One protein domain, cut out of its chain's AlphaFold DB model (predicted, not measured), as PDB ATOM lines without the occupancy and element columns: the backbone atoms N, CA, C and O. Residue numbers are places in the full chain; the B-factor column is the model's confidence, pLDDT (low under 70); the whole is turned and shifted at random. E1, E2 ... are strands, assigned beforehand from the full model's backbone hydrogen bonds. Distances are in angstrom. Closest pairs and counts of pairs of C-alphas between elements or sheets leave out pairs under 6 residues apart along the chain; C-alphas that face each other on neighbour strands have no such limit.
ATOM      1  N   PRO A 225     -16.698  13.033   0.973       94.81
ATOM      2  CA  PRO A 225     -16.094  12.342  -0.163       94.81
ATOM      3  C   PRO A 225     -16.945  11.163  -0.682       94.81
ATOM      4  O   PRO A 225     -17.826  10.644   0.014       94.81
ATOM      5  N   PRO A 226     -16.646  10.627  -1.884       94.12
ATOM      6  CA  PRO A 226     -17.355   9.483  -2.456       94.12
ATOM      7  C   PRO A 226     -17.493   8.288  -1.497       94.12
ATOM      8  O   PRO A 226     -16.520   7.648  -1.101       94.12
ATOM      9  N   GLY A 227     -18.739   7.942  -1.172       93.75
ATOM     10  CA  GLY A 227     -19.107   6.840  -0.287       93.75
ATOM     11  C   GLY A 227     -19.415   7.218   1.158       93.75
ATOM     12  O   GLY A 227     -19.923   6.339   1.867       93.75
ATOM     13  N   ALA A 228     -19.166   8.467   1.564       96.31
ATOM     14  CA  ALA A 228     -19.621   9.044   2.827       96.31
ATOM     15  C   ALA A 228     -21.161   9.014   2.952       96.31
ATOM     16  O   ALA A 228     -21.844   8.934   1.923       96.31
ATOM     17  N   PRO A 229     -21.723   8.981   4.175       96.25
ATOM     18  CA  PRO A 229     -23.163   8.913   4.391       96.25
ATOM     19  C   PRO A 229     -23.843  10.257   4.108       96.25
ATOM     20  O   PRO A 229     -23.427  11.292   4.608       96.25
ATOM     21  N   CYS A 230     -24.952  10.224   3.376       95.69
ATOM     22  CA  CYS A 230     -25.794  11.396   3.149       95.69
ATOM     23  C   CYS A 230     -27.256  11.043   3.423       95.69
ATOM     24  O   CYS A 230     -27.668   9.887   3.283       95.69
ATOM     25  N   ASP A 231     -28.045  12.036   3.806       95.00
ATOM     26  CA  ASP A 231     -29.480  11.908   4.031       95.00
ATOM     27  C   ASP A 231     -30.182  13.239   3.707       95.00
ATOM     28  O   ASP A 231     -29.560  14.196   3.260       95.00
ATOM     29  N   ARG A 232     -31.504  13.318   3.870       92.44
ATOM     30  CA  ARG A 232     -32.281  14.529   3.547       92.44
ATOM     31  C   ARG A 232     -31.916  15.785   4.358       92.44
ATOM     32  O   ARG A 232     -32.365  16.865   3.978       92.44
ATOM     33  N   TRP A 233     -31.171  15.645   5.453       92.56
ATOM     34  CA  TRP A 233     -30.587  16.731   6.244       92.56
ATOM     35  C   TRP A 233     -29.087  16.900   5.965       92.56
ATOM     36  O   TRP A 233     -28.633  18.035   5.905       92.56
ATOM     37  N   ASN A 234     -28.331  15.811   5.758       91.81
ATOM     38  CA  ASN A 234     -26.914  15.868   5.367       91.81
ATOM     39  C   ASN A 234     -26.732  15.698   3.848       91.81
ATOM     40  O   ASN A 234     -26.587  14.574   3.359       91.81
ATOM     41  N   LEU A 235     -26.733  16.809   3.104       91.56
ATOM     42  CA  LEU A 235     -26.527  16.855   1.647       91.56
ATOM     43  C   LEU A 235     -25.207  17.534   1.258       91.56
ATOM     44  O   LEU A 235     -25.173  18.409   0.401       91.56
ATOM     45  N   ASP A 236     -24.120  17.099   1.887       93.12
ATOM     46  CA  ASP A 236     -22.799  17.728   1.807       93.12
ATOM     47  C   ASP A 236     -21.834  17.042   0.814       93.12
ATOM     48  O   ASP A 236     -20.625  17.077   0.967       93.12
ATOM     49  N   CYS A 237     -22.326  16.335  -0.206       94.31
ATOM     50  CA  CYS A 237     -21.438  15.542  -1.069       94.31
ATOM     51  C   CYS A 237     -20.508  16.407  -1.945       94.31
ATOM     52  O   CYS A 237     -20.974  17.305  -2.642       94.31
ATOM     53  N   GLU A 238     -19.216  16.065  -2.026       92.62
ATOM     54  CA  GLU A 238     -18.231  16.791  -2.845       92.62
ATOM     55  C   GLU A 238     -18.683  16.917  -4.317       92.62
ATOM     56  O   GLU A 238     -18.810  15.929  -5.053       92.62
ATOM     57  N   GLY A 239     -18.944  18.156  -4.753       89.31
ATOM     58  CA  GLY A 239     -19.466  18.474  -6.087       89.31
ATOM     59  C   GLY A 239     -20.917  18.030  -6.318       89.31
ATOM     60  O   GLY A 239     -21.241  17.541  -7.407       89.31
ATOM     61  N   MET A 240     -21.781  18.135  -5.303       91.06
ATOM     62  CA  MET A 240     -23.184  17.722  -5.373       91.06
ATOM     63  C   MET A 240     -24.011  18.483  -6.427       91.06
ATOM     64  O   MET A 240     -23.953  19.700  -6.578       91.06
ATOM     65  N   CYS A 241     -24.861  17.742  -7.136       89.31
ATOM     66  CA  CYS A 241     -25.879  18.277  -8.030       89.31
ATOM     67  C   CYS A 241     -27.137  18.708  -7.260       89.31
ATOM     68  O   CYS A 241     -27.874  17.850  -6.769       89.31
ATOM     69  N   PHE A 242     -27.439  20.009  -7.251       85.12
ATOM     70  CA  PHE A 242     -28.717  20.533  -6.750       85.12
ATOM     71  C   PHE A 242     -29.699  20.864  -7.889       85.12
ATOM     72  O   PHE A 242     -30.768  20.264  -7.973       85.12
ATOM     73  N   ILE A 243     -29.333  21.755  -8.821       80.12
ATOM     74  CA  ILE A 243     -30.229  22.189  -9.917       80.12
ATOM     75  C   ILE A 243     -30.162  21.254 -11.141       80.12
ATOM     76  O   ILE A 243     -31.177  20.939 -11.768       80.12
ATOM     77  N   SER A 244     -28.954  20.831 -11.519       82.12
ATOM     78  CA  SER A 244     -28.639  20.275 -12.840       82.12
ATOM     79  C   SER A 244     -27.543  19.216 -12.742       82.12
ATOM     80  O   SER A 244     -26.638  19.351 -11.929       82.12
ATOM     81  N   PHE A 245     -27.582  18.191 -13.601       82.19
ATOM     82  CA  PHE A 245     -26.519  17.175 -13.709       82.19
ATOM     83  C   PHE A 245     -25.340  17.585 -14.604       82.19
ATOM     84  O   PHE A 245     -24.405  16.806 -14.783       82.19
ATOM     85  N   TYR A 246     -25.406  18.763 -15.228       80.19
ATOM     86  CA  TYR A 246     -24.404  19.216 -16.198       80.19
ATOM     87  C   TYR A 246     -23.312  20.106 -15.584       80.19
ATOM     88  O   TYR A 246     -22.283  20.316 -16.223       80.19
ATOM     89  N   GLU A 247     -23.528  20.595 -14.362       78.38
ATOM     90  CA  GLU A 247     -22.680  21.581 -13.667       78.38
ATOM     91  C   GLU A 247     -21.900  20.983 -12.478       78.38
ATOM     92  O   GLU A 247     -21.063  21.653 -11.888       78.38
ATOM     93  N   CYS A 248     -22.143  19.713 -12.154       87.50
ATOM     94  CA  CYS A 248     -21.744  19.033 -10.916       87.50
ATOM     95  C   CYS A 248     -21.059  17.677 -11.192       87.50
ATOM     96  O   CYS A 248     -20.943  17.239 -12.343       87.50
ATOM     97  N   SER A 249     -20.651  16.966 -10.136       90.31
ATOM     98  CA  SER A 249     -19.976  15.662 -10.237       90.31
ATOM     99  C   SER A 249     -20.476  14.558  -9.304       90.31
ATOM    100  O   SER A 249     -20.029  13.426  -9.477       90.31
ATOM    101  N   ALA A 250     -21.388  14.813  -8.362       92.06
ATOM    102  CA  ALA A 250     -21.895  13.801  -7.426       92.06
ATOM    103  C   ALA A 250     -23.375  13.990  -7.056       92.06
ATOM    104  O   ALA A 250     -23.953  15.055  -7.229       92.06
ATOM    105  N   ILE A 251     -23.998  12.943  -6.514       92.06
ATOM    106  CA  ILE A 251     -25.345  12.988  -5.928       92.06
ATOM    107  C   ILE A 251     -25.363  12.292  -4.568       92.06
ATOM    108  O   ILE A 251     -24.541  11.410  -4.315       92.06
ATOM    109  N   CYS A 252     -26.371  12.580  -3.745       93.50
ATOM    110  CA  CYS A 252     -26.745  11.666  -2.672       93.50
ATOM    111  C   CYS A 252     -27.541  10.476  -3.245       93.50
ATOM    112  O   CYS A 252     -28.695  10.615  -3.661       93.50
ATOM    113  N   ALA A 253     -26.930   9.290  -3.295       92.44
ATOM    114  CA  ALA A 253     -27.591   8.058  -3.719       92.44
ATOM    115  C   ALA A 253     -28.352   7.430  -2.544       92.44
ATOM    116  O   ALA A 253     -27.817   6.612  -1.791       92.44
ATOM    117  N   PHE A 254     -29.617   7.820  -2.391       91.44
ATOM    118  CA  PHE A 254     -30.489   7.328  -1.325       91.44
ATOM    119  C   PHE A 254     -30.755   5.819  -1.413       91.44
ATOM    120  O   PHE A 254     -31.177   5.287  -2.446       91.44
ATOM    121  N   THR A 255     -30.558   5.133  -0.287       90.25
ATOM    122  CA  THR A 255     -30.834   3.701  -0.100       90.25
ATOM    123  C   THR A 255     -32.176   3.450   0.591       90.25
ATOM    124  O   THR A 255     -32.752   2.372   0.416       90.25
ATOM    125  N   ALA A 256     -32.715   4.438   1.313       89.81
ATOM    126  CA  ALA A 256     -34.032   4.388   1.949       89.81
ATOM    127  C   ALA A 256     -35.079   5.248   1.208       89.81
ATOM    128  O   ALA A 256     -34.789   6.335   0.717       89.81
ATOM    129  N   THR A 257     -36.335   4.782   1.149       87.50
ATOM    130  CA  THR A 257     -37.445   5.483   0.456       87.50
ATOM    131  C   THR A 257     -37.949   6.741   1.162       87.50
ATOM    132  O   THR A 257     -38.724   7.493   0.582       87.50
ATOM    133  N   ASP A 258     -37.591   6.925   2.430       89.12
ATOM    134  CA  ASP A 258     -37.901   8.108   3.242       89.12
ATOM    135  C   ASP A 258     -36.716   9.085   3.332       89.12
ATOM    136  O   ASP A 258     -36.771  10.052   4.098       89.12
ATOM    137  N   TYR A 259     -35.672   8.836   2.528       92.44
ATOM    138  CA  TYR A 259     -34.475   9.664   2.396       92.44
ATOM    139  C   TYR A 259     -33.677   9.813   3.704       92.44
ATOM    140  O   TYR A 259     -32.936  10.776   3.875       92.44
ATOM    141  N   SER A 260     -33.833   8.856   4.628       94.38
ATOM    142  CA  SER A 260     -33.097   8.788   5.900       94.38
ATOM    143  C   SER A 260     -31.696   8.175   5.788       94.38
ATOM    144  O   SER A 260     -30.902   8.308   6.712       94.38
ATOM    145  N   GLU A 261     -31.396   7.499   4.678       94.50
ATOM    146  CA  GLU A 261     -30.116   6.834   4.429       94.50
ATOM    147  C   GLU A 261     -29.741   6.936   2.944       94.50
ATOM    148  O   GLU A 261     -30.584   6.741   2.055       94.50
ATOM    149  N   GLY A 262     -28.459   7.172   2.683       94.75
ATOM    150  CA  GLY A 262     -27.845   7.256   1.363       94.75
ATOM    151  C   GLY A 262     -26.322   7.352   1.462       94.75
ATOM    152  O   GLY A 262     -25.742   7.265   2.548       94.75
ATOM    153  N   TYR A 263     -25.655   7.505   0.320       95.56
ATOM    154  CA  TYR A 263     -24.226   7.824   0.280       95.56
ATOM    155  C   TYR A 263     -23.849   8.702  -0.914       95.56
ATOM    156  O   TYR A 263     -24.487   8.641  -1.966       95.56
ATOM    157  N   CYS A 264     -22.771   9.470  -0.771       96.06
ATOM    158  CA  CYS A 264     -22.238  10.315  -1.832       96.06
ATOM    159  C   CYS A 264     -21.727   9.470  -3.007       96.06
ATOM    160  O   CYS A 264     -20.877   8.591  -2.846       96.06
ATOM    161  N   ALA A 265     -22.282   9.708  -4.193       94.38
ATOM    162  CA  ALA A 265     -22.132   8.861  -5.369       94.38
ATOM    163  C   ALA A 265     -21.754   9.705  -6.601       94.38
ATOM    164  O   ALA A 265     -22.593  10.458  -7.102       94.38
ATOM    165  N   PRO A 266     -20.511   9.597  -7.108       93.94
ATOM    166  CA  PRO A 266     -20.068  10.348  -8.280       93.94
ATOM    167  C   PRO A 266     -20.851  10.036  -9.558       93.94
ATOM    168  O   PRO A 266     -21.317   8.916  -9.766       93.94
ATOM    169  N   LEU A 267     -20.920  11.000 -10.471       91.81
ATOM    170  CA  LEU A 267     -21.384  10.809 -11.841       91.81
ATOM    171  C   LEU A 267     -20.251  10.238 -12.707       91.81
ATOM    172  O   LEU A 267     -19.142  10.768 -12.734       91.81
ATOM    173  N   CYS A 268     -20.537   9.196 -13.488       89.81
ATOM    174  CA  CYS A 268     -19.556   8.540 -14.363       89.81
ATOM    175  C   CYS A 268     -19.775   8.795 -15.867       89.81
ATOM    176  O   CYS A 268     -19.001   8.313 -16.694       89.81
ATOM    177  N   GLY A 269     -20.787   9.582 -16.252       73.50
ATOM    178  CA  GLY A 269     -21.288   9.656 -17.636       73.50
ATOM    179  C   GLY A 269     -20.303  10.094 -18.728       73.50
ATOM    180  O   GLY A 269     -20.479   9.703 -19.879       73.50
ATOM    181  N   LYS A 270     -19.254  10.864 -18.406       66.00
ATOM    182  CA  LYS A 270     -18.287  11.360 -19.409       66.00
ATOM    183  C   LYS A 270     -17.128  10.395 -19.693       66.00
ATOM    184  O   LYS A 270     -16.549  10.452 -20.774       66.00
ATOM    185  N   TRP A 271     -16.790   9.525 -18.738       65.88
ATOM    186  CA  TRP A 271     -15.570   8.701 -18.784       65.88
ATOM    187  C   TRP A 271     -15.782   7.229 -18.401       65.88
ATOM    188  O   TRP A 271     -14.838   6.446 -18.476       65.88
ATOM    189  N   ASN A 272     -16.995   6.852 -17.982       75.94
ATOM    190  CA  ASN A 272     -17.340   5.539 -17.425       75.94
ATOM    191  C   ASN A 272     -16.376   5.085 -16.307       75.94
ATOM    192  O   ASN A 272     -16.072   3.901 -16.165       75.94
ATOM    193  N   TYR A 273     -15.860   6.055 -15.546       85.38
ATOM    194  CA  TYR A 273     -14.885   5.867 -14.480       85.38
ATOM    195  C   TYR A 273     -15.558   6.056 -13.124       85.38
ATOM    196  O   TYR A 273     -16.320   7.005 -12.946       85.38
ATOM    197  N   CYS A 274     -15.234   5.175 -12.181       90.75
ATOM    198  CA  CYS A 274     -15.684   5.241 -10.800       90.75
ATOM    199  C   CYS A 274     -14.518   4.983  -9.834       90.75
ATOM    200  O   CYS A 274     -13.565   4.288 -10.209       90.75
ATOM    201  N   PRO A 275     -14.579   5.511  -8.596       89.94
ATOM    202  CA  PRO A 275     -13.615   5.175  -7.553       89.94
ATOM    203  C   PRO A 275     -13.601   3.666  -7.236       89.94
ATOM    204  O   PRO A 275     -14.593   2.973  -7.480       89.94
ATOM    205  N   PRO A 276     -12.512   3.131  -6.652       89.38
ATOM    206  CA  PRO A 276     -12.457   1.736  -6.218       89.38
ATOM    207  C   PRO A 276     -13.631   1.365  -5.299       89.38
ATOM    208  O   PRO A 276     -13.920   2.077  -4.341       89.38
ATOM    209  N   GLY A 277     -14.288   0.236  -5.579       88.00
ATOM    210  CA  GLY A 277     -15.477  -0.215  -4.841       88.00
ATOM    211  C   GLY A 277     -16.814   0.297  -5.390       88.00
ATOM    212  O   GLY A 277     -17.850   0.012  -4.792       88.00
ATOM    213  N   PHE A 278     -16.815   1.008  -6.521       92.12
ATOM    214  CA  PHE A 278     -18.025   1.477  -7.196       92.12
ATOM    215  C   PHE A 278     -18.083   1.017  -8.657       92.12
ATOM    216  O   PHE A 278     -17.084   1.064  -9.372       92.12
ATOM    217  N   ASP A 279     -19.286   0.670  -9.110       92.00
ATOM    218  CA  ASP A 279     -19.600   0.330 -10.495       92.00
ATOM    219  C   ASP A 279     -20.427   1.450 -11.147       92.00
ATOM    220  O   ASP A 279     -21.384   1.966 -10.558       92.00
ATOM    221  N   CYS A 280     -20.095   1.808 -12.389       92.19
ATOM    222  CA  CYS A 280     -20.865   2.789 -13.152       92.19
ATOM    223  C   CYS A 280     -22.187   2.174 -13.629       92.19
ATOM    224  O   CYS A 280     -22.199   1.252 -14.445       92.19
ATOM    225  N   ASN A 281     -23.305   2.695 -13.126       90.00
ATOM    226  CA  ASN A 281     -24.650   2.209 -13.405       90.00
ATOM    227  C   ASN A 281     -25.488   3.314 -14.055       90.00
ATOM    228  O   ASN A 281     -25.551   4.434 -13.550       90.00
ATOM    229  N   VAL A 282     -26.172   2.994 -15.158       86.62
ATOM    230  CA  VAL A 282     -27.123   3.920 -15.789       86.62
ATOM    231  C   VAL A 282     -28.487   3.762 -15.130       86.62
ATOM    232  O   VAL A 282     -29.161   2.742 -15.285       86.62
ATOM    233  N   LEU A 283     -28.898   4.788 -14.399       82.31
ATOM    234  CA  LEU A 283     -30.231   4.911 -13.836       82.31
ATOM    235  C   LEU A 283     -31.186   5.357 -14.951       82.31
ATOM    236  O   LEU A 283     -30.817   6.160 -15.801       82.31
ATOM    237  N   ALA A 284     -32.395   4.795 -15.000       72.81
ATOM    238  CA  ALA A 284     -33.259   4.909 -16.182       72.81
ATOM    239  C   ALA A 284     -34.155   6.163 -16.215       72.81
ATOM    240  O   ALA A 284     -34.716   6.487 -17.261       72.81
ATOM    241  N   SER A 285     -34.350   6.834 -15.077       72.06
ATOM    242  CA  SER A 285     -35.258   7.978 -14.943       72.06
ATOM    243  C   SER A 285     -34.858   8.832 -13.733       72.06
ATOM    244  O   SER A 285     -35.206   8.454 -12.613       72.06
ATOM    245  N   PRO A 286     -34.169   9.972 -13.925       70.44
ATOM    246  CA  PRO A 286     -33.622  10.476 -15.190       70.44
ATOM    247  C   PRO A 286     -32.497   9.570 -15.736       70.44
ATOM    248  O   PRO A 286     -31.885   8.842 -14.955       70.44
ATOM    249  N   PRO A 287     -32.220   9.591 -17.055       81.38
ATOM    250  CA  PRO A 287     -31.128   8.836 -17.666       81.38
ATOM    251  C   PRO A 287     -29.764   9.427 -17.276       81.38
ATOM    252  O   PRO A 287     -29.223  10.274 -17.985       81.38
ATOM    253  N   ILE A 288     -29.214   8.983 -16.146       85.56
ATOM    254  CA  ILE A 288     -27.910   9.421 -15.625       85.56
ATOM    255  C   ILE A 288     -27.019   8.225 -15.293       85.56
ATOM    256  O   ILE A 288     -27.499   7.181 -14.859       85.56
ATOM    257  N   ALA A 289     -25.710   8.378 -15.482       90.19
ATOM    258  CA  ALA A 289     -24.725   7.361 -15.131       90.19
ATOM    259  C   ALA A 289     -24.062   7.723 -13.796       90.19
ATOM    260  O   ALA A 289     -23.386   8.750 -13.705       90.19
ATOM    261  N   VAL A 290     -24.258   6.880 -12.782       91.38
ATOM    262  CA  VAL A 290     -23.833   7.101 -11.392       91.38
ATOM    263  C   VAL A 290     -22.983   5.930 -10.908       91.38
ATOM    264  O   VAL A 290     -23.294   4.767 -11.165       91.38
ATOM    265  N   CYS A 291     -21.924   6.238 -10.174       93.06
ATOM    266  CA  CYS A 291     -21.118   5.288  -9.429       93.06
ATOM    267  C   CYS A 291     -21.897   4.801  -8.206       93.06
ATOM    268  O   CYS A 291     -21.975   5.490  -7.191       93.06
ATOM    269  N   LEU A 292     -22.464   3.601  -8.294       91.81
ATOM    270  CA  LEU A 292     -23.085   2.928  -7.155       91.81
ATOM    271  C   LEU A 292     -22.062   1.999  -6.506       91.81
ATOM    272  O   LEU A 292     -21.243   1.412  -7.210       91.81
ATOM    273  N   LYS A 293     -22.107   1.844  -5.178       89.50
ATOM    274  CA  LYS A 293     -21.257   0.868  -4.478       89.50
ATOM    275  C   LYS A 293     -21.473  -0.511  -5.104       89.50
ATOM    276  O   LYS A 293     -22.620  -0.944  -5.245       89.50
ATOM    277  N   ALA A 294     -20.380  -1.160  -5.499       78.94
ATOM    278  CA  ALA A 294     -20.410  -2.489  -6.090       78.94
ATOM    279  C   ALA A 294     -21.178  -3.422  -5.151       78.94
ATOM    280  O   ALA A 294     -20.936  -3.421  -3.940       78.94
ATOM    281  N   GLN A 295     -22.130  -4.192  -5.681       66.31
ATOM    282  CA  GLN A 295     -22.832  -5.153  -4.839       66.31
ATOM    283  C   GLN A 295     -21.813  -6.179  -4.348       66.31
ATOM    284  O   GLN A 295     -21.204  -6.874  -5.162       66.31
TER     285      GLN A 295
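Overview. This is residues 225 to 295 of the 392 residues of the protein "Matrixin family metalloprotease" of Deltaproteobacteria bacterium (UniProt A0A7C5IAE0). With little regular structure, two small hairpins, E1-E2 and E3-E4, meet where E2 ends beside E4, while the loops of residues 225 to 249 cover the first hairpin away from the second. The 71 printed residues hold four strands, E1 to E4 in chain order, in two antiparallel sheets, and no named helix. The class is all strand, with 24 residues in named elements. The whole is compact, radius of gyration of the C-alphas 11.1 A, spanning 30 by 28 by 23 A.

Arrangement. Residues 229 to 230 pair antiparallel with residues 262 to 263. E1, residues 250 to 254, and E2, residues 262 to 266, form a hairpin; N 251 and O 265 are within hydrogen-bond range, 2.9 A. E3, residues 278 to 284, and E4, residues 287 to 293, form another; N 283 and O 288 are within hydrogen-bond range, 2.8 A. The closest C-alphas of E2 and E4, Pro 266 and Cys 291, are 5.3 A apart. E3 is apart from E1 and E2.

Along the chain. E1 measures 12.4 A, E2 12.8 A, E3 18.0 A and E4 18.3 A from first to last C-alpha. C-alpha 250 is at (-21.895, 13.801, -7.426), C-alpha 293 at (-21.257, 0.868, -4.478).

Size, cuts and confidence. The printed part has no cut. The link E2 to E3 is long. Residues 270, 271 and 295 have pLDDT under 70.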